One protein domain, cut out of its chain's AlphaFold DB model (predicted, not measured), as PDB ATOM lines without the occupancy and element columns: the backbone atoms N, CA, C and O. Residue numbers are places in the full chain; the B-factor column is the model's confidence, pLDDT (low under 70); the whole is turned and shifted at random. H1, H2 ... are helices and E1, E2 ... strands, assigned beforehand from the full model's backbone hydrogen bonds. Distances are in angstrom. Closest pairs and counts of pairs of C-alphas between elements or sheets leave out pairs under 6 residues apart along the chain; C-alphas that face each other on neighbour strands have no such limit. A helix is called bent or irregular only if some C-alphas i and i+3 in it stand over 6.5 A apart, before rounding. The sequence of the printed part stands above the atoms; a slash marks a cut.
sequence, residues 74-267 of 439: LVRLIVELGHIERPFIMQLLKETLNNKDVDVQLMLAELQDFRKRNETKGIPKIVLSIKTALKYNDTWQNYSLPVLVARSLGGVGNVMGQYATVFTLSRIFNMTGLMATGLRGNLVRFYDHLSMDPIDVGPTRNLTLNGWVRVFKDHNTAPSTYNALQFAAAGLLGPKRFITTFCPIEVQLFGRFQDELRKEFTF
ATOM      1  N   LEU A  74     214.489 198.414 102.482       94.81
ATOM      2  CA  LEU A  74     214.307 197.094 101.885       94.81
ATOM      3  C   LEU A  74     213.077 196.386 102.453       94.81
ATOM      4  O   LEU A  74     212.219 195.937 101.692       94.81
ATOM      5  N   VAL A  75     212.948 196.343 103.780       93.94
ATOM      6  CA  VAL A  75     211.805 195.722 104.455       93.94
ATOM      7  C   VAL A  75     210.500 196.397 104.040       93.94
ATOM      8  O   VAL A  75     209.540 195.704 103.706       93.94
ATOM      9  N   ARG A  76     210.459 197.738 104.003       93.56
ATOM     10  CA  ARG A  76     209.275 198.483 103.542       93.56
ATOM     11  C   ARG A  76     208.904 198.120 102.112       93.56
ATOM     12  O   ARG A  76     207.741 197.828 101.854       93.56
ATOM     13  N   LEU A  77     209.878 198.078 101.204       92.38
ATOM     14  CA  LEU A  77     209.634 197.735  99.807       92.38
ATOM     15  C   LEU A  77     209.108 196.301  99.646       92.38
ATOM     16  O   LEU A  77     208.142 196.092  98.918       92.38
ATOM     17  N   ILE A  78     209.700 195.327 100.343       91.25
ATOM     18  CA  ILE A  78     209.241 193.931 100.316       91.25
ATOM     19  C   ILE A  78     207.804 193.825 100.835       91.25
ATOM     20  O   ILE A  78     206.960 193.181 100.212       91.25
ATOM     21  N   VAL A  79     207.505 194.485 101.957       89.12
ATOM     22  CA  VAL A  79     206.166 194.500 102.558       89.12
ATOM     23  C   VAL A  79     205.139 195.150 101.628       89.12
ATOM     24  O   VAL A  79     204.042 194.611 101.478       89.12
ATOM     25  N   GLU A  80     205.494 196.258 100.972       87.75
ATOM     26  CA  GLU A  80     204.649 196.929  99.976       87.75
ATOM     27  C   GLU A  80     204.357 196.026  98.772       87.75
ATOM     28  O   GLU A  80     203.200 195.902  98.376       87.75
ATOM     29  N   LEU A  81     205.383 195.374  98.213       86.19
ATOM     30  CA  LEU A  81     205.246 194.482  97.055       86.19
ATOM     31  C   LEU A  81     204.413 193.232  97.376       86.19
ATOM     32  O   LEU A  81     203.606 192.792  96.559       86.19
ATOM     33  N   GLY A  82     204.585 192.665  98.572       83.25
ATOM     34  CA  GLY A  82     203.844 191.485  99.017       83.25
ATOM     35  C   GLY A  82     202.496 191.778  99.672       83.25
ATOM     36  O   GLY A  82     201.792 190.826 100.000       83.25
ATOM     37  N   HIS A  83     202.130 193.045  99.892       83.88
ATOM     38  CA  HIS A  83     200.945 193.440 100.667       83.88
ATOM     39  C   HIS A  83     200.824 192.682 102.008       83.88
ATOM     40  O   HIS A  83     199.754 192.189 102.374       83.88
ATOM     41  N   ILE A  84     201.942 192.531 102.724       81.56
ATOM     42  CA  ILE A  84     201.992 191.769 103.976       81.56
ATOM     43  C   ILE A  84     201.629 192.663 105.157       81.56
ATOM     44  O   ILE A  84     202.352 193.594 105.482       81.56
ATOM     45  N   GLU A  85     200.564 192.317 105.875       82.25
ATOM     46  CA  GLU A  85     200.129 193.086 107.052       82.25
ATOM     47  C   GLU A  85     200.360 192.355 108.382       82.25
ATOM     48  O   GLU A  85     200.111 192.902 109.455       82.25
ATOM     49  N   ARG A  86     200.817 191.095 108.355       84.88
ATOM     50  CA  ARG A  86     200.964 190.290 109.576       84.88
ATOM     51  C   ARG A  86     202.252 190.646 110.333       84.88
ATOM     52  O   ARG A  86     203.329 190.327 109.821       84.88
ATOM     53  N   PRO A  87     202.175 191.144 111.588       88.94
ATOM     54  CA  PRO A  87     203.357 191.582 112.339       88.94
ATOM     55  C   PRO A  87     204.422 190.496 112.507       88.94
ATOM     56  O   PRO A  87     205.604 190.757 112.326       88.94
ATOM     57  N   PHE A  88     204.007 189.251 112.766       89.69
ATOM     58  CA  PHE A  88     204.930 188.120 112.906       89.69
ATOM     59  C   PHE A  88     205.719 187.815 111.619       89.69
ATOM     60  O   PHE A  88     206.897 187.482 111.686       89.69
ATOM     61  N   ILE A  89     205.101 187.956 110.437       90.25
ATOM     62  CA  ILE A  89     205.803 187.756 109.158       90.25
ATOM     63  C   ILE A  89     206.804 188.891 108.928       90.25
ATOM     64  O   ILE A  89     207.933 188.636 108.522       90.25
ATOM     65  N   MET A  90     206.413 190.129 109.238       91.12
ATOM     66  CA  MET A  90     207.308 191.287 109.155       91.12
ATOM     67  C   MET A  90     208.493 191.160 110.119       91.12
ATOM     68  O   MET A  90     209.607 191.527 109.759       91.12
ATOM     69  N   GLN A  91     208.273 190.618 111.319       93.25
ATOM     70  CA  GLN A  91     209.333 190.348 112.287       93.25
ATOM     71  C   GLN A  91     210.328 189.311 111.750       93.25
ATOM     72  O   GLN A  91     211.520 189.599 111.712       93.25
ATOM     73  N   LEU A  92     209.852 188.156 111.270       94.06
ATOM     74  CA  LEU A  92     210.721 187.130 110.676       94.06
ATOM     75  C   LEU A  92     211.527 187.665 109.489       94.06
ATOM     76  O   LEU A  92     212.704 187.340 109.346       94.06
ATOM     77  N   LEU A  93     210.900 188.493 108.652       94.81
ATOM     78  CA  LEU A  93     211.566 189.155 107.535       94.81
ATOM     79  C   LEU A  93     212.698 190.067 108.024       94.81
ATOM     80  O   LEU A  93     213.818 189.962 107.532       94.81
ATOM     81  N   LYS A  94     212.427 190.933 109.012       94.19
ATOM     82  CA  LYS A  94     213.441 191.819 109.604       94.19
ATOM     83  C   LYS A  94     214.596 191.029 110.215       94.19
ATOM     84  O   LYS A  94     215.744 191.331 109.924       94.19
ATOM     85  N   GLU A  95     214.297 190.002 111.009       94.12
ATOM     86  CA  GLU A  95     215.307 189.134 111.626       94.12
ATOM     87  C   GLU A  95     216.186 188.441 110.577       94.12
ATOM     88  O   GLU A  95     217.398 188.357 110.747       94.12
ATOM     89  N   THR A  96     215.587 187.987 109.473       95.25
ATOM     90  CA  THR A  96     216.311 187.312 108.386       95.25
ATOM     91  C   THR A  96     217.219 188.276 107.625       95.25
ATOM     92  O   THR A  96     218.367 187.943 107.343       95.25
ATOM     93  N   LEU A  97     216.723 189.472 107.296       94.19
ATOM     94  CA  LEU A  97     217.463 190.468 106.517       94.19
ATOM     95  C   LEU A  97     218.518 191.225 107.330       94.19
ATOM     96  O   LEU A  97     219.448 191.763 106.744       94.19
ATOM     97  N   ASN A  98     218.400 191.245 108.660       91.12
ATOM     98  CA  ASN A  98     219.418 191.801 109.554       91.12
ATOM     99  C   ASN A  98     220.651 190.884 109.705       91.12
ATOM    100  O   ASN A  98     221.579 191.196 110.451       91.12
ATOM    101  N   ASN A  99     220.663 189.723 109.042       85.81
ATOM    102  CA  ASN A  99     221.837 188.866 108.992       85.81
ATOM    103  C   ASN A  99     222.936 189.523 108.135       85.81
ATOM    104  O   ASN A  99     222.685 189.938 107.006       85.81
ATOM    105  N   LYS A 100     224.166 189.571 108.661       70.62
ATOM    106  CA  LYS A 100     225.331 190.204 108.023       70.62
ATOM    107  C   LYS A 100     225.706 189.594 106.669       70.62
ATOM    108  O   LYS A 100     226.341 190.275 105.872       70.62
ATOM    109  N   ASP A 101     225.295 188.355 106.403       83.88
ATOM    110  CA  ASP A 101     225.552 187.672 105.129       83.88
ATOM    111  C   ASP A 101     224.606 188.117 103.995       83.88
ATOM    112  O   ASP A 101     224.778 187.720 102.842       83.88
ATOM    113  N   VAL A 102     223.589 188.930 104.299       87.69
ATOM    114  CA  VAL A 102     222.641 189.443 103.306       87.69
ATOM    115  C   VAL A 102     223.112 190.796 102.779       87.69
ATOM    116  O   VAL A 102     223.165 191.787 103.508       87.69
ATOM    117  N   ASP A 103     223.368 190.874 101.472       91.50
ATOM    118  CA  ASP A 103     223.613 192.151 100.797       91.50
ATOM    119  C   ASP A 103     222.294 192.923 100.603       91.50
ATOM    120  O   ASP A 103     221.614 192.848  99.573       91.50
ATOM    121  N   VAL A 104     221.918 193.671 101.642       93.31
ATOM    122  CA  VAL A 104     220.689 194.475 101.665       93.31
ATOM    123  C   VAL A 104     220.692 195.596 100.620       93.31
ATOM    124  O   VAL A 104     219.621 195.992 100.159       93.31
ATOM    125  N   GLN A 105     221.865 196.103 100.214       92.38
ATOM    126  CA  GLN A 105     221.966 197.165  99.208       92.38
ATOM    127  C   GLN A 105     221.679 196.622  97.811       92.38
ATOM    128  O   GLN A 105     220.856 197.192  97.090       92.38
ATOM    129  N   LEU A 106     222.312 195.503  97.451       93.31
ATOM    130  CA  LEU A 106     222.082 194.837  96.174       93.31
ATOM    131  C   LEU A 106     220.626 194.381  96.045       93.31
ATOM    132  O   LEU A 106     219.991 194.614  95.014       93.31
ATOM    133  N   MET A 107     220.070 193.793  97.108       94.62
ATOM    134  CA  MET A 107     218.676 193.351  97.120       94.62
ATOM    135  C   MET A 107     217.700 194.523  96.957       94.62
ATOM    136  O   MET A 107     216.746 194.430  96.181       94.62
ATOM    137  N   LEU A 108     217.946 195.644  97.644       94.94
ATOM    138  CA  LEU A 108     217.126 196.848  97.504       94.94
ATOM    139  C   LEU A 108     217.166 197.385  96.070       94.94
ATOM    140  O   LEU A 108     216.116 197.729  95.527       94.94
ATOM    141  N   ALA A 109     218.347 197.429  95.448       93.69
ATOM    142  CA  ALA A 109     218.499 197.881  94.069       93.69
ATOM    143  C   ALA A 109     217.728 196.984  93.085       93.69
ATOM    144  O   ALA A 109     216.972 197.498  92.258       93.69
ATOM    145  N   GLU A 110     217.844 195.658  93.219       92.81
ATOM    146  CA  GLU A 110     217.113 194.693  92.386       92.81
ATOM    147  C   GLU A 110     215.596 194.845  92.545       92.81
ATOM    148  O   GLU A 110     214.881 194.859  91.546       92.81
ATOM    149  N   LEU A 111     215.074 195.009  93.766       90.94
ATOM    150  CA  LEU A 111     213.627 195.168  93.971       90.94
ATOM    151  C   LEU A 111     213.099 196.525  93.502       90.94
ATOM    152  O   LEU A 111     211.968 196.614  93.016       90.94
ATOM    153  N   GLN A 112     213.886 197.593  93.636       92.00
ATOM    154  CA  GLN A 112     213.527 198.901  93.085       92.00
ATOM    155  C   GLN A 112     213.449 198.847  91.560       92.00
ATOM    156  O   GLN A 112     212.539 199.430  90.967       92.00
ATOM    157  N   ASP A 113     214.384 198.143  90.931       89.81
ATOM    158  CA  ASP A 113     214.392 197.920  89.494       89.81
ATOM    159  C   ASP A 113     213.237 197.005  89.050       89.81
ATOM    160  O   ASP A 113     212.484 197.372  88.151       89.81
ATOM    161  N   PHE A 114     212.992 195.897  89.757       87.06
ATOM    162  CA  PHE A 114     211.832 195.017  89.558       87.06
ATOM    163  C   PHE A 114     210.505 195.796  89.604       87.06
ATOM    164  O   PHE A 114     209.657 195.661  88.719       87.06
ATOM    165  N   ARG A 115     210.347 196.695  90.589       86.25
ATOM    166  CA  ARG A 115     209.182 197.587  90.703       86.25
ATOM    167  C   ARG A 115     209.067 198.546  89.511       86.25
ATOM    168  O   ARG A 115     207.958 198.775  89.032       86.25
ATOM    169  N   LYS A 116     210.181 199.114  89.030       84.06
ATOM    170  CA  LYS A 116     210.212 200.075  87.906       84.06
ATOM    171  C   LYS A 116     209.963 199.428  86.551       84.06
ATOM    172  O   LYS A 116     209.220 199.994  85.751       84.06
ATOM    173  N   ARG A 117     210.539 198.245  86.304       74.44
ATOM    174  CA  ARG A 117     210.330 197.461  85.075       74.44
ATOM    175  C   ARG A 117     208.865 197.073  84.876       74.44
ATOM    176  O   ARG A 117     208.496 196.608  83.802       74.44
ATOM    177  N   ASN A 118     208.016 197.310  85.883       60.66
ATOM    178  CA  ASN A 118     206.605 196.963  85.868       60.66
ATOM    179  C   ASN A 118     206.444 195.481  85.488       60.66
ATOM    180  O   ASN A 118     205.488 195.092  84.812       60.66
ATOM    181  N   GLU A 119     207.406 194.658  85.939       53.59
ATOM    182  CA  GLU A 119     207.585 193.232  85.638       53.59
ATOM    183  C   GLU A 119     206.518 192.353  86.316       53.59
ATOM    184  O   GLU A 119     206.704 191.186  86.622       53.59
ATOM    185  N   THR A 120     205.310 192.897  86.440       49.72
ATOM    186  CA  THR A 120     204.075 192.115  86.360       49.72
ATOM    187  C   THR A 120     203.854 191.518  84.964       49.72
ATOM    188  O   THR A 120     202.902 190.761  84.781       49.72
ATOM    189  N   LYS A 121     204.685 191.856  83.966       44.75
ATOM    190  CA  LYS A 121     204.782 191.158  82.678       44.75
ATOM    191  C   LYS A 121     205.943 190.159  82.722       44.75
ATOM    192  O   LYS A 121     207.062 190.481  82.346       44.75
ATOM    193  N   GLY A 122     205.649 188.963  83.215       45.06
ATOM    194  CA  GLY A 122     206.563 187.830  83.323       45.06
ATOM    195  C   GLY A 122     205.850 186.673  84.021       45.06
ATOM    196  O   GLY A 122     205.068 186.899  84.945       45.06
ATOM    197  N   ILE A 123     206.058 185.449  83.537       53.44
ATOM    198  CA  ILE A 123     205.323 184.253  83.969       53.44
ATOM    199  C   ILE A 123     206.296 183.357  84.738       53.44
ATOM    200  O   ILE A 123     207.325 182.975  84.167       53.44
ATOM    201  N   PRO A 124     205.987 182.949  85.978       60.06
ATOM    202  CA  PRO A 124     204.795 183.257  86.782       60.06
ATOM    203  C   PRO A 124     204.839 184.640  87.459       60.06
ATOM    204  O   PRO A 124     205.916 185.136  87.789       60.06
ATOM    205  N   LYS A 125     203.664 185.235  87.743       71.62
ATOM    206  CA  LYS A 125     203.562 186.493  88.509       71.62
ATOM    207  C   LYS A 125     203.870 186.271  89.988       71.62
ATOM    208  O   LYS A 125     202.981 186.055  90.814       71.62
ATOM    209  N   ILE A 126     205.154 186.316  90.296       80.19
ATOM    210  CA  ILE A 126     205.702 186.316  91.649       80.19
ATOM    211  C   ILE A 126     205.674 187.724  92.252       80.19
ATOM    212  O   ILE A 126     205.687 188.721  91.532       80.19
ATOM    213  N   VAL A 127     205.630 187.810  93.582       80.69
ATOM    214  CA  VAL A 127     205.568 189.104  94.291       80.69
ATOM    215  C   VAL A 127     206.924 189.792  94.454       80.69
ATOM    216  O   VAL A 127     206.972 190.973  94.784       80.69
ATOM    217  N   LEU A 128     208.023 189.071  94.227       80.56
ATOM    218  CA  LEU A 128     209.399 189.556  94.348       80.56
ATOM    219  C   LEU A 128     210.272 188.887  93.284       80.56
ATOM    220  O   LEU A 128     209.971 187.771  92.867       80.56
ATOM    221  N   SER A 129     211.367 189.535  92.885       84.81
ATOM    222  CA  SER A 129     212.336 188.966  91.939       84.81
ATOM    223  C   SER A 129     212.953 187.669  92.483       84.81
ATOM    224  O   SER A 129     213.374 187.606  93.634       84.81
ATOM    225  N   ILE A 130     213.078 186.629  91.648       86.75
ATOM    226  CA  ILE A 130     213.738 185.360  92.038       86.75
ATOM    227  C   ILE A 130     215.190 185.607  92.470       86.75
ATOM    228  O   ILE A 130     215.717 184.894  93.319       86.75
ATOM    229  N   LYS A 131     215.829 186.656  91.935       88.38
ATOM    230  CA  LYS A 131     217.210 187.027  92.273       88.38
ATOM    231  C   LYS A 131     217.387 187.468  93.724       88.38
ATOM    232  O   LYS A 131     218.515 187.520  94.197       88.38
ATOM    233  N   THR A 132     216.300 187.779  94.430       89.19
ATOM    234  CA  THR A 132     216.348 188.124  95.854       89.19
ATOM    235  C   THR A 132     216.111 186.925  96.764       89.19
ATOM    236  O   THR A 132     215.996 187.102  97.973       89.19
ATOM    237  N   ALA A 133     215.992 185.713  96.210       93.06
ATOM    238  CA  ALA A 133     215.857 184.506  97.010       93.06
ATOM    239  C   ALA A 133     217.158 184.208  97.769       93.06
ATOM    240  O   ALA A 133     218.243 184.194  97.188       93.06
ATOM    241  N   LEU A 134     217.032 183.928  99.062       94.69
ATOM    242  CA  LEU A 134     218.140 183.568  99.936       94.69
ATOM    243  C   LEU A 134     218.326 182.050  99.956       94.69
ATOM    244  O   LEU A 134     217.359 181.283 100.002       94.69
ATOM    245  N   LYS A 135     219.587 181.618  99.918       93.69
ATOM    246  CA  LYS A 135     219.989 180.211  99.995       93.69
ATOM    247  C   LYS A 135     220.693 179.941 101.312       93.69
ATOM    248  O   LYS A 135     221.420 180.789 101.816       93.69
ATOM    249  N   TYR A 136     220.463 178.746 101.835       94.25
ATOM    250  CA  TYR A 136     220.957 178.304 103.129       94.25
ATOM    251  C   TYR A 136     221.622 176.940 102.983       94.25
ATOM    252  O   TYR A 136     221.199 176.128 102.160       94.25
ATOM    253  N   ASN A 137     222.639 176.690 103.805       93.94
ATOM    254  CA  ASN A 137     223.292 175.381 103.900       93.94
ATOM    255  C   ASN A 137     222.647 174.499 104.983       93.94
ATOM    256  O   ASN A 137     222.989 173.326 105.122       93.94
ATOM    257  N   ASP A 138     221.718 175.061 105.755       96.12
ATOM    258  CA  ASP A 138     220.992 174.383 106.814       96.12
ATOM    259  C   ASP A 138     220.129 173.244 106.261       96.12
ATOM    260  O   ASP A 138     219.460 173.370 105.228       96.12
ATOM    261  N   THR A 139     220.093 172.133 106.994       97.19
ATOM    262  CA  THR A 139     219.280 170.968 106.643       97.19
ATOM    263  C   THR A 139     218.420 170.502 107.813       97.19
ATOM    264  O   THR A 139     218.724 170.728 108.984       97.19
ATOM    265  N   TRP A 140     217.320 169.828 107.492       96.31
ATOM    266  CA  TRP A 140     216.458 169.141 108.443       96.31
ATOM    267  C   TRP A 140     216.007 167.808 107.852       96.31
ATOM    268  O   TRP A 140     215.389 167.790 106.794       96.31
ATOM    269  N   GLN A 141     216.296 166.693 108.532       93.94
ATOM    270  CA  GLN A 141     215.993 165.341 108.032       93.94
ATOM    271  C   GLN A 141     216.503 165.107 106.594       93.94
ATOM    272  O   GLN A 141     215.803 164.533 105.769       93.94
ATOM    273  N   ASN A 142     217.721 165.578 106.302       94.06
ATOM    274  CA  ASN A 142     218.368 165.557 104.979       94.06
ATOM    275  C   ASN A 142     217.729 166.454 103.903       94.06
ATOM    276  O   ASN A 142     218.209 166.476 102.773       94.06
ATOM    277  N   TYR A 143     216.704 167.236 104.240       96.75
ATOM    278  CA  TYR A 143     216.143 168.250 103.352       96.75
ATOM    279  C   TYR A 143     216.807 169.606 103.571       96.75
ATOM    280  O   TYR A 143     216.965 170.035 104.714       96.75
ATOM    281  N   SER A 144     217.148 170.311 102.495       97.12
ATOM    282  CA  SER A 144     217.626 171.694 102.571       97.12
ATOM    283  C   SER A 144     216.523 172.630 103.066       97.12
ATOM    284  O   SER A 144     215.367 172.521 102.658       97.12
ATOM    285  N   LEU A 145     216.872 173.567 103.945       97.50
ATOM    286  CA  LEU A 145     215.951 174.607 104.392       97.50
ATOM    287  C   LEU A 145     215.971 175.808 103.420       97.50
ATOM    288  O   LEU A 145     217.015 176.121 102.850       97.50
ATOM    289  N   PRO A 146     214.838 176.514 103.229       97.81
ATOM    290  CA  PRO A 146     213.541 176.285 103.867       97.81
ATOM    291  C   PRO A 146     212.790 175.064 103.309       97.81
ATOM    292  O   PRO A 146     212.954 174.685 102.153       97.81
ATOM    293  N   VAL A 147     211.913 174.490 104.137       98.31
ATOM    294  CA  VAL A 147     210.959 173.437 103.739       98.31
ATOM    295  C   VAL A 147     209.551 174.016 103.743       98.31
ATOM    296  O   VAL A 147     209.188 174.718 104.686       98.31
ATOM    297  N   LEU A 148     208.735 173.705 102.735       97.75
ATOM    298  CA  LEU A 148     207.357 174.184 102.625       97.75
ATOM    299  C   LEU A 148     206.368 173.028 102.476       97.75
ATOM    300  O   LEU A 148     206.539 172.145 101.639       97.75
ATOM    301  N   VAL A 149     205.299 173.074 103.273       96.56
ATOM    302  CA  VAL A 149     204.223 172.076 103.271       96.56
ATOM    303  C   VAL A 149     202.850 172.745 103.353       96.56
ATOM    304  O   VAL A 149     202.655 173.747 104.044       96.56
ATOM    305  N   ALA A 150     201.848 172.153 102.709       94.75
ATOM    306  CA  ALA A 150     200.440 172.482 102.921       94.75
ATOM    307  C   ALA A 150     199.707 171.308 103.585       94.75
ATOM    308  O   ALA A 150     199.937 170.148 103.249       94.75
ATOM    309  N   ARG A 151     198.805 171.585 104.536       91.25
ATOM    310  CA  ARG A 151     197.874 170.567 105.055       91.25
ATOM    311  C   ARG A 151     196.640 170.485 104.174       91.25
ATOM    312  O   ARG A 151     196.133 171.513 103.746       91.25
ATOM    313  N   SER A 152     196.089 169.287 104.010       92.12
ATOM    314  CA  SER A 152     194.815 169.078 103.318       92.12
ATOM    315  C   SER A 152     193.661 169.813 104.004       92.12
ATOM    316  O   SER A 152     193.450 169.635 105.206       92.12
ATOM    317  N   LEU A 153     192.893 170.597 103.243       91.06
ATOM    318  CA  LEU A 153     191.659 171.231 103.713       91.06
ATOM    319  C   LEU A 153     190.640 171.385 102.571       91.06
ATOM    320  O   LEU A 153     190.955 171.908 101.503       91.06
ATOM    321  N   GLY A 154     189.388 171.007 102.838       91.00
ATOM    322  CA  GLY A 154     188.280 171.074 101.879       91.00
ATOM    323  C   GLY A 154     188.240 169.897 100.898       91.00
ATOM    324  O   GLY A 154     188.874 168.872 101.123       91.00
ATOM    325  N   GLY A 155     187.445 170.035  99.832       92.62
ATOM    326  CA  GLY A 155     187.251 168.981  98.826       92.62
ATOM    327  C   GLY A 155     188.451 168.781  97.893       92.62
ATOM    328  O   GLY A 155     189.413 169.549  97.929       92.62
ATOM    329  N   VAL A 156     188.370 167.777  97.012       94.56
ATOM    330  CA  VAL A 156     189.479 167.361  96.128       94.56
ATOM    331  C   VAL A 156     190.102 168.515  95.333       94.56
ATOM    332  O   VAL A 156     191.322 168.639  95.305       94.56
ATOM    333  N   GLY A 157     189.298 169.430  94.778       95.19
ATOM    334  CA  GLY A 157     189.830 170.571  94.026       95.19
ATOM    335  C   GLY A 157     190.664 171.542  94.877       95.19
ATOM    336  O   GLY A 157     191.607 172.152  94.375       95.19
ATOM    337  N   ASN A 158     190.366 171.659  96.175       94.38
ATOM    338  CA  ASN A 158     191.189 172.445  97.097       94.38
ATOM    339  C   ASN A 158     192.495 171.713  97.407       94.38
ATOM    340  O   ASN A 158     193.551 172.329  97.352       94.38
ATOM    341  N   VAL A 159     192.426 170.405  97.674       96.06
ATOM    342  CA  VAL A 159     193.594 169.546  97.937       96.06
ATOM    343  C   VAL A 159     194.582 169.584  96.768       96.06
ATOM    344  O   VAL A 159     195.780 169.757  96.982       96.06
ATOM    345  N   MET A 160     194.087 169.510  95.532       97.44
ATOM    346  CA  MET A 160     194.918 169.660  94.335       97.44
ATOM    347  C   MET A 160     195.554 171.053  94.247       97.44
ATOM    348  O   MET A 160     196.739 171.166  93.953       97.44
ATOM    349  N   GLY A 161     194.813 172.119  94.579       95.94
ATOM    350  CA  GLY A 161     195.350 173.488  94.656       95.94
ATOM    351  C   GLY A 161     196.455 173.658  95.699       95.94
ATOM    352  O   GLY A 161     197.450 174.339  95.445       95.94
ATOM    353  N   GLN A 162     196.312 172.991  96.842       95.62
ATOM    354  CA  GLN A 162     197.303 172.986  97.914       95.62
ATOM    355  C   GLN A 162     198.598 172.301  97.476       95.62
ATOM    356  O   GLN A 162     199.675 172.866  97.662       95.62
ATOM    357  N   TYR A 163     198.483 171.127  96.847       97.62
ATOM    358  CA  TYR A 163     199.612 170.414  96.252       97.62
ATOM    359  C   TYR A 163     200.301 171.265  95.181       97.62
ATOM    360  O   TYR A 163     201.491 171.544  95.289       97.62
ATOM    361  N   ALA A 164     199.532 171.751  94.202       97.19
ATOM    362  CA  ALA A 164     200.038 172.531  93.077       97.19
ATOM    363  C   ALA A 164     200.742 173.820  93.517       97.19
ATOM    364  O   ALA A 164     201.744 174.208  92.919       97.19
ATOM    365  N   THR A 165     200.264 174.464  94.587       95.38
ATOM    366  CA  THR A 165     200.920 175.653  95.147       95.38
ATOM    367  C   THR A 165     202.310 175.322  95.682       95.38
ATOM    368  O   THR A 165     203.276 175.971  95.290       95.38
ATOM    369  N   VAL A 166     202.435 174.308  96.545       97.12
ATOM    370  CA  VAL A 166     203.739 173.913  97.112       97.12
ATOM    371  C   VAL A 166     204.683 173.438  96.007       97.12
ATOM    372  O   VAL A 166     205.823 173.885  95.943       97.12
ATOM    373  N   PHE A 167     204.171 172.611  95.096       97.94
ATOM    374  CA  PHE A 167     204.884 172.088  93.933       97.94
ATOM    375  C   PHE A 167     205.456 173.181  93.025       97.94
ATOM    376  O   PHE A 167     206.558 173.056  92.490       97.94
ATOM    377  N   THR A 168     204.685 174.244  92.813       95.94
ATOM    378  CA  THR A 168     205.088 175.347  91.945       95.94
ATOM    379  C   THR A 168     206.115 176.234  92.644       95.94
ATOM    380  O   THR A 168     207.127 176.600  92.050       95.94
ATOM    381  N   LEU A 169     205.903 176.546  93.925       95.50
ATOM    382  CA  LEU A 169     206.843 177.352  94.705       95.50
ATOM    383  C   LEU A 169     208.198 176.660  94.881       95.50
ATOM    384  O   LEU A 169     209.225 177.333  94.786       95.50
ATOM    385  N   SER A 170     208.214 175.336  95.070       96.62
ATOM    386  CA  SER A 170     209.459 174.567  95.166       96.62
ATOM    387  C   SER A 170     210.305 174.679  93.898       96.62
ATOM    388  O   SER A 170     211.520 174.836  93.987       96.62
ATOM    389  N   ARG A 171     209.668 174.702  92.721       95.56
ATOM    390  CA  ARG A 171     210.337 174.871  91.420       95.56
ATOM    391  C   ARG A 171     210.801 176.292  91.167       95.56
ATOM    392  O   ARG A 171     211.943 176.486  90.770       95.56
ATOM    393  N   ILE A 172     209.936 177.277  91.414       93.69
ATOM    394  CA  ILE A 172     210.261 178.696  91.207       93.69
ATOM    395  C   ILE A 172     211.491 179.084  92.027       93.69
ATOM    396  O   ILE A 172     212.409 179.714  91.508       93.69
ATOM    397  N   PHE A 173     211.505 178.711  93.306       94.25
ATOM    398  CA  PHE A 173     212.550 179.136  94.230       94.25
ATOM    399  C   PHE A 173     213.642 178.092  94.432       94.25
ATOM    400  O   PHE A 173     214.556 178.352  95.206       94.25
ATOM    401  N   ASN A 174     213.594 176.947  93.741       94.69
ATOM    402  CA  ASN A 174     214.511 175.818  93.926       94.69
ATOM    403  C   ASN A 174     214.713 175.496  95.421       94.69
ATOM    404  O   ASN A 174     215.807 175.666  95.972       94.69
ATOM    405  N   MET A 175     213.610 175.169  96.094       95.75
ATOM    406  CA  MET A 175     213.538 174.907  97.535       95.75
ATOM    407  C   MET A 175     212.766 173.615  97.813       95.75
ATOM    408  O   MET A 175     212.049 173.121  96.942       95.75
ATOM    409  N   THR A 176     212.895 173.043  99.012       97.94
ATOM    410  CA  THR A 176     212.239 171.769  99.326       97.94
ATOM    411  C   THR A 176     210.736 171.949  99.573       97.94
ATOM    412  O   THR A 176     210.308 172.470 100.605       97.94
ATOM    413  N   GLY A 177     209.915 171.439  98.654       97.94
ATOM    414  CA  GLY A 177     208.472 171.268  98.842       97.94
ATOM    415  C   GLY A 177     208.123 169.816  99.164       97.94
ATOM    416  O   GLY A 177     208.539 168.923  98.430       97.94
ATOM    417  N   LEU A 178     207.350 169.581 100.228       97.81
ATOM    418  CA  LEU A 178     206.913 168.239 100.639       97.81
ATOM    419  C   LEU A 178     205.385 168.147 100.730       97.81
ATOM    420  O   LEU A 178     204.674 169.136 100.945       97.81
ATOM    421  N   MET A 179     204.870 166.925 100.624       96.25
ATOM    422  CA  MET A 179     203.446 166.619 100.699       96.25
ATOM    423  C   MET A 179     203.071 166.104 102.094       96.25
ATOM    424  O   MET A 179     203.477 165.024 102.506       96.25
ATOM    425  N   ALA A 180     202.218 166.822 102.832       95.56
ATOM    426  CA  ALA A 180     201.705 166.298 104.100       95.56
ATOM    427  C   ALA A 180     200.965 164.960 103.893       95.56
ATOM    428  O   ALA A 180     200.212 164.815 102.927       95.56
ATOM    429  N   THR A 181     201.076 164.019 104.834       94.50
ATOM    430  CA  THR A 181     200.371 162.715 104.786       94.50
ATOM    431  C   THR A 181     198.864 162.840 104.526       94.50
ATOM    432  O   THR A 181     198.294 162.057 103.768       94.50
ATOM    433  N   GLY A 182     198.216 163.875 105.073       92.19
ATOM    434  CA  GLY A 182     196.805 164.181 104.801       92.19
ATOM    435  C   GLY A 182     196.515 164.598 103.351       92.19
ATOM    436  O   GLY A 182     195.481 164.215 102.805       92.19
ATOM    437  N   LEU A 183     197.421 165.340 102.695       93.62
ATOM    438  CA  LEU A 183     197.317 165.611 101.254       93.62
ATOM    439  C   LEU A 183     197.488 164.315 100.466       93.62
ATOM    440  O   LEU A 183     196.642 164.010  99.628       93.62
ATOM    441  N   ARG A 184     198.521 163.526 100.800       95.19
ATOM    442  CA  ARG A 184     198.793 162.239 100.150       95.19
ATOM    443  C   ARG A 184     197.558 161.351 100.160       95.19
ATOM    444  O   ARG A 184     197.097 160.971  99.094       95.19
ATOM    445  N   GLY A 185     196.966 161.103 101.330       94.88
ATOM    446  CA  GLY A 185     195.778 160.248 101.459       94.88
ATOM    447  C   GLY A 185     194.562 160.718 100.646       94.88
ATOM    448  O   GLY A 185     193.712 159.908 100.287       94.88
ATOM    449  N   ASN A 186     194.476 162.009 100.308       95.31
ATOM    450  CA  ASN A 186     193.411 162.532  99.452       95.31
ATOM    451  C   ASN A 186     193.706 162.433  97.951       95.31
ATOM    452  O   ASN A 186     192.757 162.449  97.167       95.31
ATOM    453  N   LEU A 187     194.978 162.369  97.554       96.94
ATOM    454  CA  LEU A 187     195.399 162.409  96.153       96.94
ATOM    455  C   LEU A 187     195.749 161.026  95.599       96.94
ATOM    456  O   LEU A 187     195.366 160.730  94.474       96.94
ATOM    457  N   VAL A 188     196.377 160.147  96.389       96.06
ATOM    458  CA  VAL A 188     196.822 158.812  95.922       96.06
ATOM    459  C   VAL A 188     195.681 157.862  95.570       96.06
ATOM    460  O   VAL A 188     195.889 156.855  94.916       96.06
ATOM    461  N   ARG A 189     194.448 158.183  95.973       95.38
ATOM    462  CA  ARG A 189     193.249 157.462  95.518       95.38
ATOM    463  C   ARG A 189     192.871 157.766  94.060       95.38
ATOM    464  O   ARG A 189     191.986 157.113  93.519       95.38
ATOM    465  N   PHE A 190     193.486 158.788  93.462       97.25
ATOM    466  CA  PHE A 190     193.231 159.225  92.090       97.25
ATOM    467  C   PHE A 190     194.489 159.202  91.221       97.25
ATOM    468  O   PHE A 190     194.374 158.893  90.041       97.25
ATOM    469  N   TYR A 191     195.650 159.542  91.792       97.31
ATOM    470  CA  TYR A 191     196.893 159.791  91.061       97.31
ATOM    471  C   TYR A 191     198.041 158.950  91.626       97.31
ATOM    472  O   TYR A 191     198.403 159.110  92.796       97.31
ATOM    473  N   ASP A 192     198.640 158.101  90.792       93.44
ATOM    474  CA  ASP A 192     199.687 157.162  91.225       93.44
ATOM    475  C   ASP A 192     201.096 157.786  91.226       93.44
ATOM    476  O   ASP A 192     201.991 157.316  91.929       93.44
ATOM    477  N   HIS A 193     201.296 158.880  90.483       90.94
ATOM    478  CA  HIS A 193     202.619 159.437  90.165       90.94
ATOM    479  C   HIS A 193     202.842 160.859  90.708       90.94
ATOM    480  O   HIS A 193     203.243 161.761  89.977       90.94
ATOM    481  N   LEU A 194     202.593 161.067  92.003       96.56
ATOM    482  CA  LEU A 194     202.902 162.332  92.685       96.56
ATOM    483  C   LEU A 194     204.392 162.389  93.054       96.56
ATOM    484  O   LEU A 194     204.869 161.508  93.769       96.56
ATOM    485  N   SER A 195     205.108 163.425  92.608       96.38
ATOM    486  CA  SER A 195     206.565 163.541  92.785       96.38
ATOM    487  C   SER A 195     207.020 164.142  94.116       96.38
ATOM    488  O   SER A 195     208.177 163.964  94.484       96.38
ATOM    489  N   MET A 196     206.161 164.860  94.848       96.94
ATOM    490  CA  MET A 196     206.553 165.413  96.151       96.94
ATOM    491  C   MET A 196     206.574 164.334  97.236       96.94
ATOM    492  O   MET A 196     205.560 163.675  97.489       96.94
ATOM    493  N   ASP A 197     207.697 164.233  97.947       96.38
ATOM    494  CA  ASP A 197     207.867 163.272  99.033       96.38
ATOM    495  C   ASP A 197     206.877 163.512 100.183       96.38
ATOM    496  O   ASP A 197     206.571 164.662 100.535       96.38
ATOM    497  N   PRO A 198     206.346 162.437 100.796       96.12
ATOM    498  CA  PRO A 198     205.442 162.565 101.919       96.12
ATOM    499  C   PRO A 198     206.166 162.935 103.213       96.12
ATOM    500  O   PRO A 198     207.252 162.441 103.500       96.12
ATOM    501  N   ILE A 199     205.503 163.721 104.060       96.44
ATOM    502  CA  ILE A 199     205.986 164.041 105.405       96.44
ATOM    503  C   ILE A 199     204.851 164.041 106.429       96.44
ATOM    504  O   ILE A 199     203.764 164.586 106.192       96.44
ATOM    505  N   ASP A 200     205.100 163.439 107.593       94.75
ATOM    506  CA  ASP A 200     204.218 163.584 108.747       94.75
ATOM    507  C   ASP A 200     204.567 164.862 109.516       94.75
ATOM    508  O   ASP A 200     205.644 165.017 110.089       94.75
ATOM    509  N   VAL A 201     203.628 165.805 109.518       92.69
ATOM    510  CA  VAL A 201     203.757 167.089 110.222       92.69
ATOM    511  C   VAL A 201     203.231 167.020 111.664       92.69
ATOM    512  O   VAL A 201     203.374 167.978 112.429       92.69
ATOM    513  N   GLY A 202     202.607 165.903 112.049       91.38
ATOM    514  CA  GLY A 202     201.931 165.720 113.326       91.38
ATOM    515  C   GLY A 202     200.568 166.430 113.423       91.38
ATOM    516  O   GLY A 202     200.053 167.017 112.458       91.38
ATOM    517  N   PRO A 203     199.919 166.388 114.599       88.88
ATOM    518  CA  PRO A 203     198.609 167.000 114.797       88.88
ATOM    519  C   PRO A 203     198.696 168.532 114.789       88.88
ATOM    520  O   PRO A 203     199.672 169.115 115.254       88.88
ATOM    521  N   THR A 204     197.634 169.206 114.329       84.50
ATOM    522  CA  THR A 204     197.595 170.676 114.180       84.50
ATOM    523  C   THR A 204     197.969 171.423 115.464       84.50
ATOM    524  O   THR A 204     198.649 172.445 115.401       84.50
ATOM    525  N   ARG A 205     197.558 170.900 116.628       86.31
ATOM    526  CA  ARG A 205     197.858 171.480 117.949       86.31
ATOM    527  C   ARG A 205     199.349 171.485 118.311       86.31
ATOM    528  O   ARG A 205     199.758 172.321 119.103       86.31
ATOM    529  N   ASN A 206     200.154 170.612 117.702       90.44
ATOM    530  CA  ASN A 206     201.572 170.445 118.031       90.44
ATOM    531  C   ASN A 206     202.508 170.992 116.945       90.44
ATOM    532  O   ASN A 206     203.710 170.783 117.037       90.44
ATOM    533  N   LEU A 207     202.005 171.693 115.920       90.12
ATOM    534  CA  LEU A 207     202.845 172.162 114.809       90.12
ATOM    535  C   LEU A 207     204.033 173.009 115.287       90.12
ATOM    536  O   LEU A 207     205.165 172.731 114.904       90.12
ATOM    537  N   THR A 208     203.792 173.983 116.169       88.69
ATOM    538  CA  THR A 208     204.856 174.831 116.727       88.69
ATOM    539  C   THR A 208     205.832 174.033 117.593       88.69
ATOM    540  O   THR A 208     207.032 174.250 117.494       88.69
ATOM    541  N   LEU A 209     205.341 173.073 118.391       89.00
ATOM    542  CA  LEU A 209     206.188 172.183 119.203       89.00
ATOM    543  C   LEU A 209     207.078 171.295 118.326       89.00
ATOM    544  O   LEU A 209     208.241 171.075 118.633       89.00
ATOM    545  N   ASN A 210     206.553 170.867 117.179       90.25
ATOM    546  CA  ASN A 210     207.298 170.140 116.157       90.25
ATOM    547  C   ASN A 210     208.217 171.067 115.335       90.25
ATOM    548  O   ASN A 210     208.886 170.599 114.415       90.25
ATOM    549  N   GLY A 211     208.247 172.367 115.655       93.44
ATOM    550  CA  GLY A 211     209.052 173.429 115.054       93.44
ATOM    551  C   GLY A 211     208.661 173.814 113.625       93.44
ATOM    552  O   GLY A 211     209.513 174.247 112.847       93.44
ATOM    553  N   TRP A 212     207.376 173.675 113.294       96.12
ATOM    554  CA  TRP A 212     206.777 174.262 112.099       96.12
ATOM    555  C   TRP A 212     206.343 175.708 112.347       96.12
ATOM    556  O   TRP A 212     205.624 176.012 113.301       96.12
ATOM    557  N   VAL A 213     206.698 176.590 111.420       95.50
ATOM    558  CA  VAL A 213     206.244 177.977 111.359       95.50
ATOM    559  C   VAL A 213     204.986 178.051 110.506       95.50
ATOM    560  O   VAL A 213     204.983 177.687 109.329       95.50
ATOM    561  N   ARG A 214     203.887 178.521 111.096       92.44
ATOM    562  CA  ARG A 214     202.611 178.628 110.385       92.44
ATOM    563  C   ARG A 214     202.585 179.882 109.518       92.44
ATOM    564  O   ARG A 214     202.743 180.989 110.025       92.44
ATOM    565  N   VAL A 215     202.308 179.695 108.232       89.62
ATOM    566  CA  VAL A 215     202.129 180.776 107.259       89.62
ATOM    567  C   VAL A 215     200.669 180.814 106.816       89.62
ATOM    568  O   VAL A 215     200.074 179.806 106.414       89.62
ATOM    569  N   PHE A 216     200.067 181.991 106.939       82.38
ATOM    570  CA  PHE A 216     198.638 182.219 106.743       82.38
ATOM    571  C   PHE A 216     198.380 183.153 105.561       82.38
ATOM    572  O   PHE A 216     199.312 183.722 105.008       82.38
ATOM    573  N   LYS A 217     197.101 183.344 105.217       76.31
ATOM    574  CA  LYS A 217     196.672 184.400 104.286       76.31
ATOM    575  C   LYS A 217     197.111 185.764 104.794       76.31
ATOM    576  O   LYS A 217     196.937 186.032 105.986       76.31
ATOM    577  N   ASP A 218     197.583 186.627 103.908       68.88
ATOM    578  CA  ASP A 218     198.212 187.893 104.306       68.88
ATOM    579  C   ASP A 218     197.204 188.898 104.880       68.88
ATOM    580  O   ASP A 218     197.524 189.615 105.822       68.88
ATOM    581  N   HIS A 219     195.950 188.848 104.413       62.00
ATOM    582  CA  HIS A 219     194.845 189.661 104.921       62.00
ATOM    583  C   HIS A 219     193.631 188.794 105.291       62.00
ATOM    584  O   HIS A 219     193.308 187.814 104.616       62.00
ATOM    585  N   ASN A 220     192.897 189.172 106.343       51.31
ATOM    586  CA  ASN A 220     191.706 188.432 106.785       51.31
ATOM    587  C   ASN A 220     190.543 188.518 105.778       51.31
ATOM    588  O   ASN A 220     189.700 187.618 105.736       51.31
ATOM    589  N   THR A 221     190.505 189.572 104.954       48.31
ATOM    590  CA  THR A 221     189.470 189.769 103.926       48.31
ATOM    591  C   THR A 221     189.987 189.717 102.492       48.31
ATOM    592  O   THR A 221     189.143 189.664 101.599       48.31
ATOM    593  N   ALA A 222     191.313 189.699 102.245       51.25
ATOM    594  CA  ALA A 222     191.815 189.503 100.886       51.25
ATOM    595  C   ALA A 222     191.492 188.063 100.500       51.25
ATOM    596  O   ALA A 222     191.946 187.111 101.151       51.25
ATOM    597  N   PRO A 223     190.652 187.865  99.486       55.03
ATOM    598  CA  PRO A 223     190.420 186.540  98.985       55.03
ATOM    599  C   PRO A 223     191.717 186.189  98.279       55.03
ATOM    600  O   PRO A 223     192.042 186.749  97.239       55.03
ATOM    601  N   SER A 224     192.457 185.270  98.892       59.56
ATOM    602  CA  SER A 224     193.215 184.280  98.140       59.56
ATOM    603  C   SER A 224     194.681 184.551  97.844       59.56
ATOM    604  O   SER A 224     195.270 183.715  97.175       59.56
ATOM    605  N   THR A 225     195.286 185.611  98.375       64.94
ATOM    606  CA  THR A 225     196.741 185.797  98.282       64.94
ATOM    607  C   THR A 225     197.438 185.184  99.494       64.94
ATOM    608  O   THR A 225     197.066 185.444 100.647       64.94
ATOM    609  N   TYR A 226     198.417 184.324  99.222       81.31
ATOM    610  CA  TYR A 226     199.341 183.775 100.209       81.31
ATOM    611  C   TYR A 226     200.777 184.175  99.848       81.31
ATOM    612  O   TYR A 226     201.671 183.340  99.703       81.31
ATOM    613  N   ASN A 227     201.009 185.474  99.710       86.06
ATOM    614  CA  ASN A 227     202.295 186.065  99.367       86.06
ATOM    615  C   ASN A 227     203.363 185.720 100.412       86.06
ATOM    616  O   ASN A 227     204.512 185.475 100.049       86.06
ATOM    617  N   ALA A 228     202.990 185.563 101.689       89.25
ATOM    618  CA  ALA A 228     203.911 185.060 102.704       89.25
ATOM    619  C   ALA A 228     204.435 183.637 102.408       89.25
ATOM    620  O   ALA A 228     205.529 183.299 102.858       89.25
ATOM    621  N   LEU A 229     203.717 182.800 101.638       92.25
ATOM    622  CA  LEU A 229     204.260 181.512 101.172       92.25
ATOM    623  C   LEU A 229     205.367 181.713 100.142       92.25
ATOM    624  O   LEU A 229     206.337 180.962 100.158       92.25
ATOM    625  N   GLN A 230     205.253 182.730  99.283       92.19
ATOM    626  CA  GLN A 230     206.332 183.083  98.360       92.19
ATOM    627  C   GLN A 230     207.554 183.587  99.131       92.19
ATOM    628  O   GLN A 230     208.667 183.203  98.805       92.19
ATOM    629  N   PHE A 231     207.361 184.371 100.197       93.12
ATOM    630  CA  PHE A 231     208.470 184.855 101.030       93.12
ATOM    631  C   PHE A 231     209.170 183.701 101.755       93.12
ATOM    632  O   PHE A 231     210.396 183.632 101.765       93.12
ATOM    633  N   ALA A 232     208.391 182.772 102.315       95.31
ATOM    634  CA  ALA A 232     208.906 181.544 102.908       95.31
ATOM    635  C   ALA A 232     209.698 180.708 101.890       95.31
ATOM    636  O   ALA A 232     210.809 180.276 102.187       95.31
ATOM    637  N   ALA A 233     209.155 180.511 100.685       95.56
ATOM    638  CA  ALA A 233     209.810 179.752  99.622       95.56
ATOM    639  C   ALA A 233     211.086 180.436  99.105       95.56
ATOM    640  O   ALA A 233     212.079 179.763  98.847       95.56
ATOM    641  N   ALA A 234     211.091 181.767  99.029       94.88
ATOM    642  CA  ALA A 234     212.257 182.571  98.677       94.88
ATOM    643  C   ALA A 234     213.322 182.628  99.788       94.88
ATOM    644  O   ALA A 234     214.338 183.289  99.612       94.88
ATOM    645  N   GLY A 235     213.093 181.999 100.946       95.75
ATOM    646  CA  GLY A 235     214.026 182.032 102.071       95.75
ATOM    647  C   GLY A 235     213.982 183.316 102.901       95.75
ATOM    648  O   GLY A 235     214.621 183.387 103.940       95.75
ATOM    649  N   LEU A 236     213.171 184.309 102.538       95.31
ATOM    650  CA  LEU A 236     213.131 185.623 103.198       95.31
ATOM    651  C   LEU A 236     212.582 185.600 104.632       95.31
ATOM    652  O   LEU A 236     212.616 186.616 105.317       95.31
ATOM    653  N   LEU A 237     212.061 184.459 105.089       95.62
ATOM    654  CA  LEU A 237     211.590 184.245 106.463       95.62
ATOM    655  C   LEU A 237     212.524 183.315 107.269       95.62
ATOM    656  O   LEU A 237     212.149 182.819 108.339       95.62
ATOM    657  N   GLY A 238     213.722 183.067 106.737       95.44
ATOM    658  CA  GLY A 238     214.791 182.282 107.339       95.44
ATOM    659  C   GLY A 238     214.773 180.798 106.947       95.44
ATOM    660  O   GLY A 238     213.793 180.309 106.371       95.44
ATOM    661  N   PRO A 239     215.831 180.047 107.311       96.31
ATOM    662  CA  PRO A 239     215.942 178.612 107.065       96.31
ATOM    663  C   PRO A 239     215.042 177.854 108.045       96.31
ATOM    664  O   PRO A 239     215.482 177.316 109.058       96.31
ATOM    665  N   LYS A 240     213.731 177.879 107.803       97.38
ATOM    666  CA  LYS A 240     212.732 177.276 108.690       97.38
ATOM    667  C   LYS A 240     211.830 176.309 107.931       97.38
ATOM    668  O   LYS A 240     211.830 176.222 106.704       97.38
ATOM    669  N   ARG A 241     211.051 175.556 108.702       97.62
ATOM    670  CA  ARG A 241     210.033 174.632 108.202       97.62
ATOM    671  C   ARG A 241     208.698 175.350 108.223       97.62
ATOM    672  O   ARG A 241     208.199 175.673 109.298       97.62
ATOM    673  N   PHE A 242     208.127 175.616 107.063       97.19
ATOM    674  CA  PHE A 242     206.897 176.375 106.912       97.19
ATOM    675  C   PHE A 242     205.721 175.466 106.597       97.19
ATOM    676  O   PHE A 242     205.812 174.543 105.788       97.19
ATOM    677  N   ILE A 243     204.586 175.758 107.225       95.12
ATOM    678  CA  ILE A 243     203.342 175.043 106.980       95.12
ATOM    679  C   ILE A 243     202.174 176.001 106.814       95.12
ATOM    680  O   ILE A 243     201.982 176.917 107.613       95.12
ATOM    681  N   THR A 244     201.327 175.747 105.824       91.31
ATOM    682  CA  THR A 244     200.027 176.411 105.724       91.31
ATOM    683  C   THR A 244     198.882 175.460 106.041       91.31
ATOM    684  O   THR A 244     198.837 174.318 105.586       91.31
ATOM    685  N   THR A 245     197.959 175.928 106.884       84.12
ATOM    686  CA  THR A 245     196.811 175.146 107.374       84.12
ATOM    687  C   THR A 245     195.482 175.568 106.745       84.12
ATOM    688  O   THR A 245     194.430 175.142 107.210       84.12
ATOM    689  N   PHE A 246     195.513 176.439 105.737       83.75
ATOM    690  CA  PHE A 246     194.341 176.864 104.965       83.75
ATOM    691  C   PHE A 246     194.383 176.250 103.552       83.75
ATOM    692  O   PHE A 246     195.165 175.338 103.316       83.75
ATOM    693  N   CYS A 247     193.553 176.721 102.614       85.50
ATOM    694  CA  CYS A 247     193.558 176.291 101.205       85.50
ATOM    695  C   CYS A 247     194.285 177.324 100.318       85.50
ATOM    696  O   CYS A 247     193.603 178.220  99.800       85.50
ATOM    697  N   PRO A 248     195.628 177.323 100.192       88.69
ATOM    698  CA  PRO A 248     196.291 178.056  99.115       88.69
ATOM    699  C   PRO A 248     195.921 177.458  97.760       88.69
ATOM    700  O   PRO A 248     195.927 176.240  97.584       88.69
ATOM    701  N   ILE A 249     195.546 178.332  96.828       89.50
ATOM    702  CA  ILE A 249     195.253 177.988  95.434       89.50
ATOM    703  C   ILE A 249     195.765 179.161  94.598       89.50
ATOM    704  O   ILE A 249     195.000 180.054  94.218       89.50
ATOM    705  N   GLU A 250     197.082 179.178  94.406       88.31
ATOM    706  CA  GLU A 250     197.830 180.257  93.752       88.31
ATOM    707  C   GLU A 250     197.808 180.095  92.222       88.31
ATOM    708  O   GLU A 250     198.831 179.851  91.586       88.31
ATOM    709  N   VAL A 251     196.616 180.202  91.621       89.44
ATOM    710  CA  VAL A 251     196.385 179.988  90.176       89.44
ATOM    711  C   VAL A 251     197.317 180.822  89.298       89.44
ATOM    712  O   VAL A 251     197.759 180.341  88.258       89.44
ATOM    713  N   GLN A 252     197.672 182.031  89.740       86.31
ATOM    714  CA  GLN A 252     198.614 182.922  89.060       86.31
ATOM    715  C   GLN A 252     200.015 182.324  88.857       86.31
ATOM    716  O   GLN A 252     200.786 182.833  88.048       86.31
ATOM    717  N   LEU A 253     200.349 181.253  89.580       88.88
ATOM    718  CA  LEU A 253     201.615 180.543  89.439       88.88
ATOM    719  C   LEU A 253     201.508 179.324  88.510       88.88
ATOM    720  O   LEU A 253     202.518 178.874  87.982       88.88
ATOM    721  N   PHE A 254     200.308 178.776  88.289       92.19
ATOM    722  CA  PHE A 254     200.148 177.439  87.708       92.19
ATOM    723  C   PHE A 254     200.368 177.379  86.194       92.19
ATOM    724  O   PHE A 254     200.790 176.338  85.700       92.19
ATOM    725  N   GLY A 255     200.087 178.451  85.444       91.38
ATOM    726  CA  GLY A 255     200.101 178.389  83.975       91.38
ATOM    727  C   GLY A 255     201.475 178.070  83.378       91.38
ATOM    728  O   GLY A 255     201.560 177.264  82.456       91.38
ATOM    729  N   ARG A 256     202.577 178.566  83.968       90.06
ATOM    730  CA  ARG A 256     203.941 178.201  83.524       90.06
ATOM    731  C   ARG A 256     204.269 176.723  83.733       90.06
ATOM    732  O   ARG A 256     205.053 176.165  82.972       90.06
ATOM    733  N   PHE A 257     203.662 176.116  84.748       93.94
ATOM    734  CA  PHE A 257     203.885 174.734  85.169       93.94
ATOM    735  C   PHE A 257     202.750 173.810  84.725       93.94
ATOM    736  O   PHE A 257     202.611 172.713  85.258       93.94
ATOM    737  N   GLN A 258     201.920 174.234  83.768       93.69
ATOM    738  CA  GLN A 258     200.713 173.508  83.388       93.69
ATOM    739  C   GLN A 258     201.018 172.070  82.942       93.69
ATOM    740  O   GLN A 258     200.345 171.144  83.386       93.69
ATOM    741  N   ASP A 259     202.062 171.863  82.137       94.88
ATOM    742  CA  ASP A 259     202.446 170.526  81.670       94.88
ATOM    743  C   ASP A 259     203.027 169.648  82.779       94.88
ATOM    744  O   ASP A 259     202.763 168.449  82.819       94.88
ATOM    745  N   GLU A 260     203.782 170.229  83.710       96.50
ATOM    746  CA  GLU A 260     204.295 169.501  84.871       96.50
ATOM    747  C   GLU A 260     203.159 169.116  85.823       96.50
ATOM    748  O   GLU A 260     203.043 167.959  86.202       96.50
ATOM    749  N   LEU A 261     202.254 170.048  86.128       97.12
ATOM    750  CA  LEU A 261     201.081 169.788  86.961       97.12
ATOM    751  C   LEU A 261     200.140 168.751  86.329       97.12
ATOM    752  O   LEU A 261     199.560 167.940  87.045       97.12
ATOM    753  N   ARG A 262     199.998 168.730  84.998       96.31
ATOM    754  CA  ARG A 262     199.250 167.670  84.299       96.31
ATOM    755  C   ARG A 262     199.893 166.295  84.486       96.31
ATOM    756  O   ARG A 262     199.159 165.328  84.649       96.31
ATOM    757  N   LYS A 263     201.229 166.204  84.497       96.75
ATOM    758  CA  LYS A 263     201.941 164.941  84.765       96.75
ATOM    759  C   LYS A 263     201.711 164.460  86.197       96.75
ATOM    760  O   LYS A 263     201.423 163.282  86.388       96.75
ATOM    761  N   GLU A 264     201.757 165.369  87.172       97.50
ATOM    762  CA  GLU A 264     201.481 165.051  88.582       97.50
ATOM    763  C   GLU A 264     200.076 164.486  88.797       97.50
ATOM    764  O   GLU A 264     199.875 163.565  89.586       97.50
ATOM    765  N   PHE A 265     199.091 165.032  88.087       97.56
ATOM    766  CA  PHE A 265     197.689 164.649  88.213       97.56
ATOM    767  C   PHE A 265     197.248 163.680  87.106       97.56
ATOM    768  O   PHE A 265     196.147 163.796  86.563       97.56
ATOM    769  N   THR A 266     198.103 162.708  86.783       96.69
ATOM    770  CA  THR A 266     197.750 161.593  85.892       96.69
ATOM    771  C   THR A 266     196.889 160.585  86.652       96.69
ATOM    772  O   THR A 266     197.321 160.052  87.676       96.69
ATOM    773  N   PHE A 267     195.660 160.356  86.181       97.81
ATOM    774  CA  PHE A 267     194.720 159.424  86.809       97.81
ATOM    775  C   PHE A 267     195.209 157.975  86.735       97.81
ATOM    776  O   PHE A 267     195.820 157.587  85.742       97.81
TER     777      PHE A 267
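Overview. This is residues 74 to 267 of the 439 residues of a protein of Hirondellea gigas (UniProt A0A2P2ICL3). A short, twisted parallel sheet of four strands has two helices, H4 and H6, over one face, each running along the strands beneath it, and H7 crosses H4 on the side away from the sheet. At one end of the longest axis H1, H2 and H3 make a small helical group of their own beside H6; at the other end is H5, next to H4. The printed part has 194 residues, with seven named helices and four named strands along the chain as H1 H2 H3 E1 H4 E2 H5 E3 H6 E4 H7, and the sheet's order is E2, E1, E4, E3. The class is mixed, helices and strands, though under half of the residues are in named elements. The whole is compact, with a radius of gyration of the C-alphas of 16.2 A and spans of 49 by 38 by 34 A.

Arrangement. H1, residues 74 to 82, touches H2, residues 87 to 97, at a steep tilt of 48 degrees, opposite ways, the closest C-alphas being those of Val 75 and Lys 94 at 6.7 A. H1 also touches H3, residues 104 to 116, through C-alphas 74 and 108 at 5.2 A, at 36 degrees, only just a steep tilt. E1, residues 147 to 150, is an inner strand, and E2, residues 176 to 180, is its parallel neighbour at one edge, with N 148 and O 176 2.9 A apart. H4, residues 156 to 173, is on the sheet at a height of 8.9 A, over E2 and E1 and along the strands, at 3 degrees to E2 on the local plane. E1, H4 and E2 form a strand-helix-strand unit, two parallel neighbour strands with a helix between, whose crossover is right-handed. H5, residues 181 to 187, only grazes the sheet and touches residues 156 to 163 of H4, with C-alphas 183 and 159 closest at 6.4 A. E3, residues 212 to 214, is the other edge strand, parallel to the inner strand E4, residues 241 to 244, with N 213 and O 241 2.8 A apart. E4 is also parallel to E1, with N 242 and O 147 2.8 A apart. H6, residues 227 to 233, is on the same face as H4, over E4 at a height of 9.6 A, and E3, H6 and E4 form a second right-handed unit. H6 touches H4 at 56 degrees, a steep tilt, with C-alphas 233 and 173 closest at 6.1 A; H1 and H6 are close but not clearly touching, C-alphas 82 and 227 being closest at 5.6 A. H7, residues 251 to 264, touches residues 161 to 168 of H4, about perpendicular at 81 degrees, with C-alphas 253 and 168 closest at 6.7 A. Every O i to N i+4 pair is within hydrogen-bond range in H1, H2, H3, H5 and H6; H4 has 13 of 14 and H7 5 of 10.

Along the chain. H1 begins at C-alpha 74, (214.307, 197.094, 101.885), and is 12.2 A long; H2 measures 15.3 A and H3 18.2 A. E1 begins at C-alpha 147, (210.959, 173.437, 103.739), and is 10.6 A long. H4 is 26.0 A long, E2 12.8 A, H5 10.0 A, E3 6.3 A, H6 9.8 A and E4 10.5 A. H7 is 15.9 A long and irregular, with C-alphas 256 and 259 8.0 A apart; it ends at C-alpha 264, (201.481, 165.051, 88.582).

Size, cuts and confidence. The two C-alphas farthest apart, those of Gln 105 and Arg 189, are 49.1 A apart. The printed part has no cut. The long links are H3 to E1, H5 to E3 and E3 to H6. Residues 179 to 180 of E2 pair in parallel with residues 198 to 199. The mean pLDDT of the printed part is 89.3, and residues 118 to 124 and 218 to 225 are under 70.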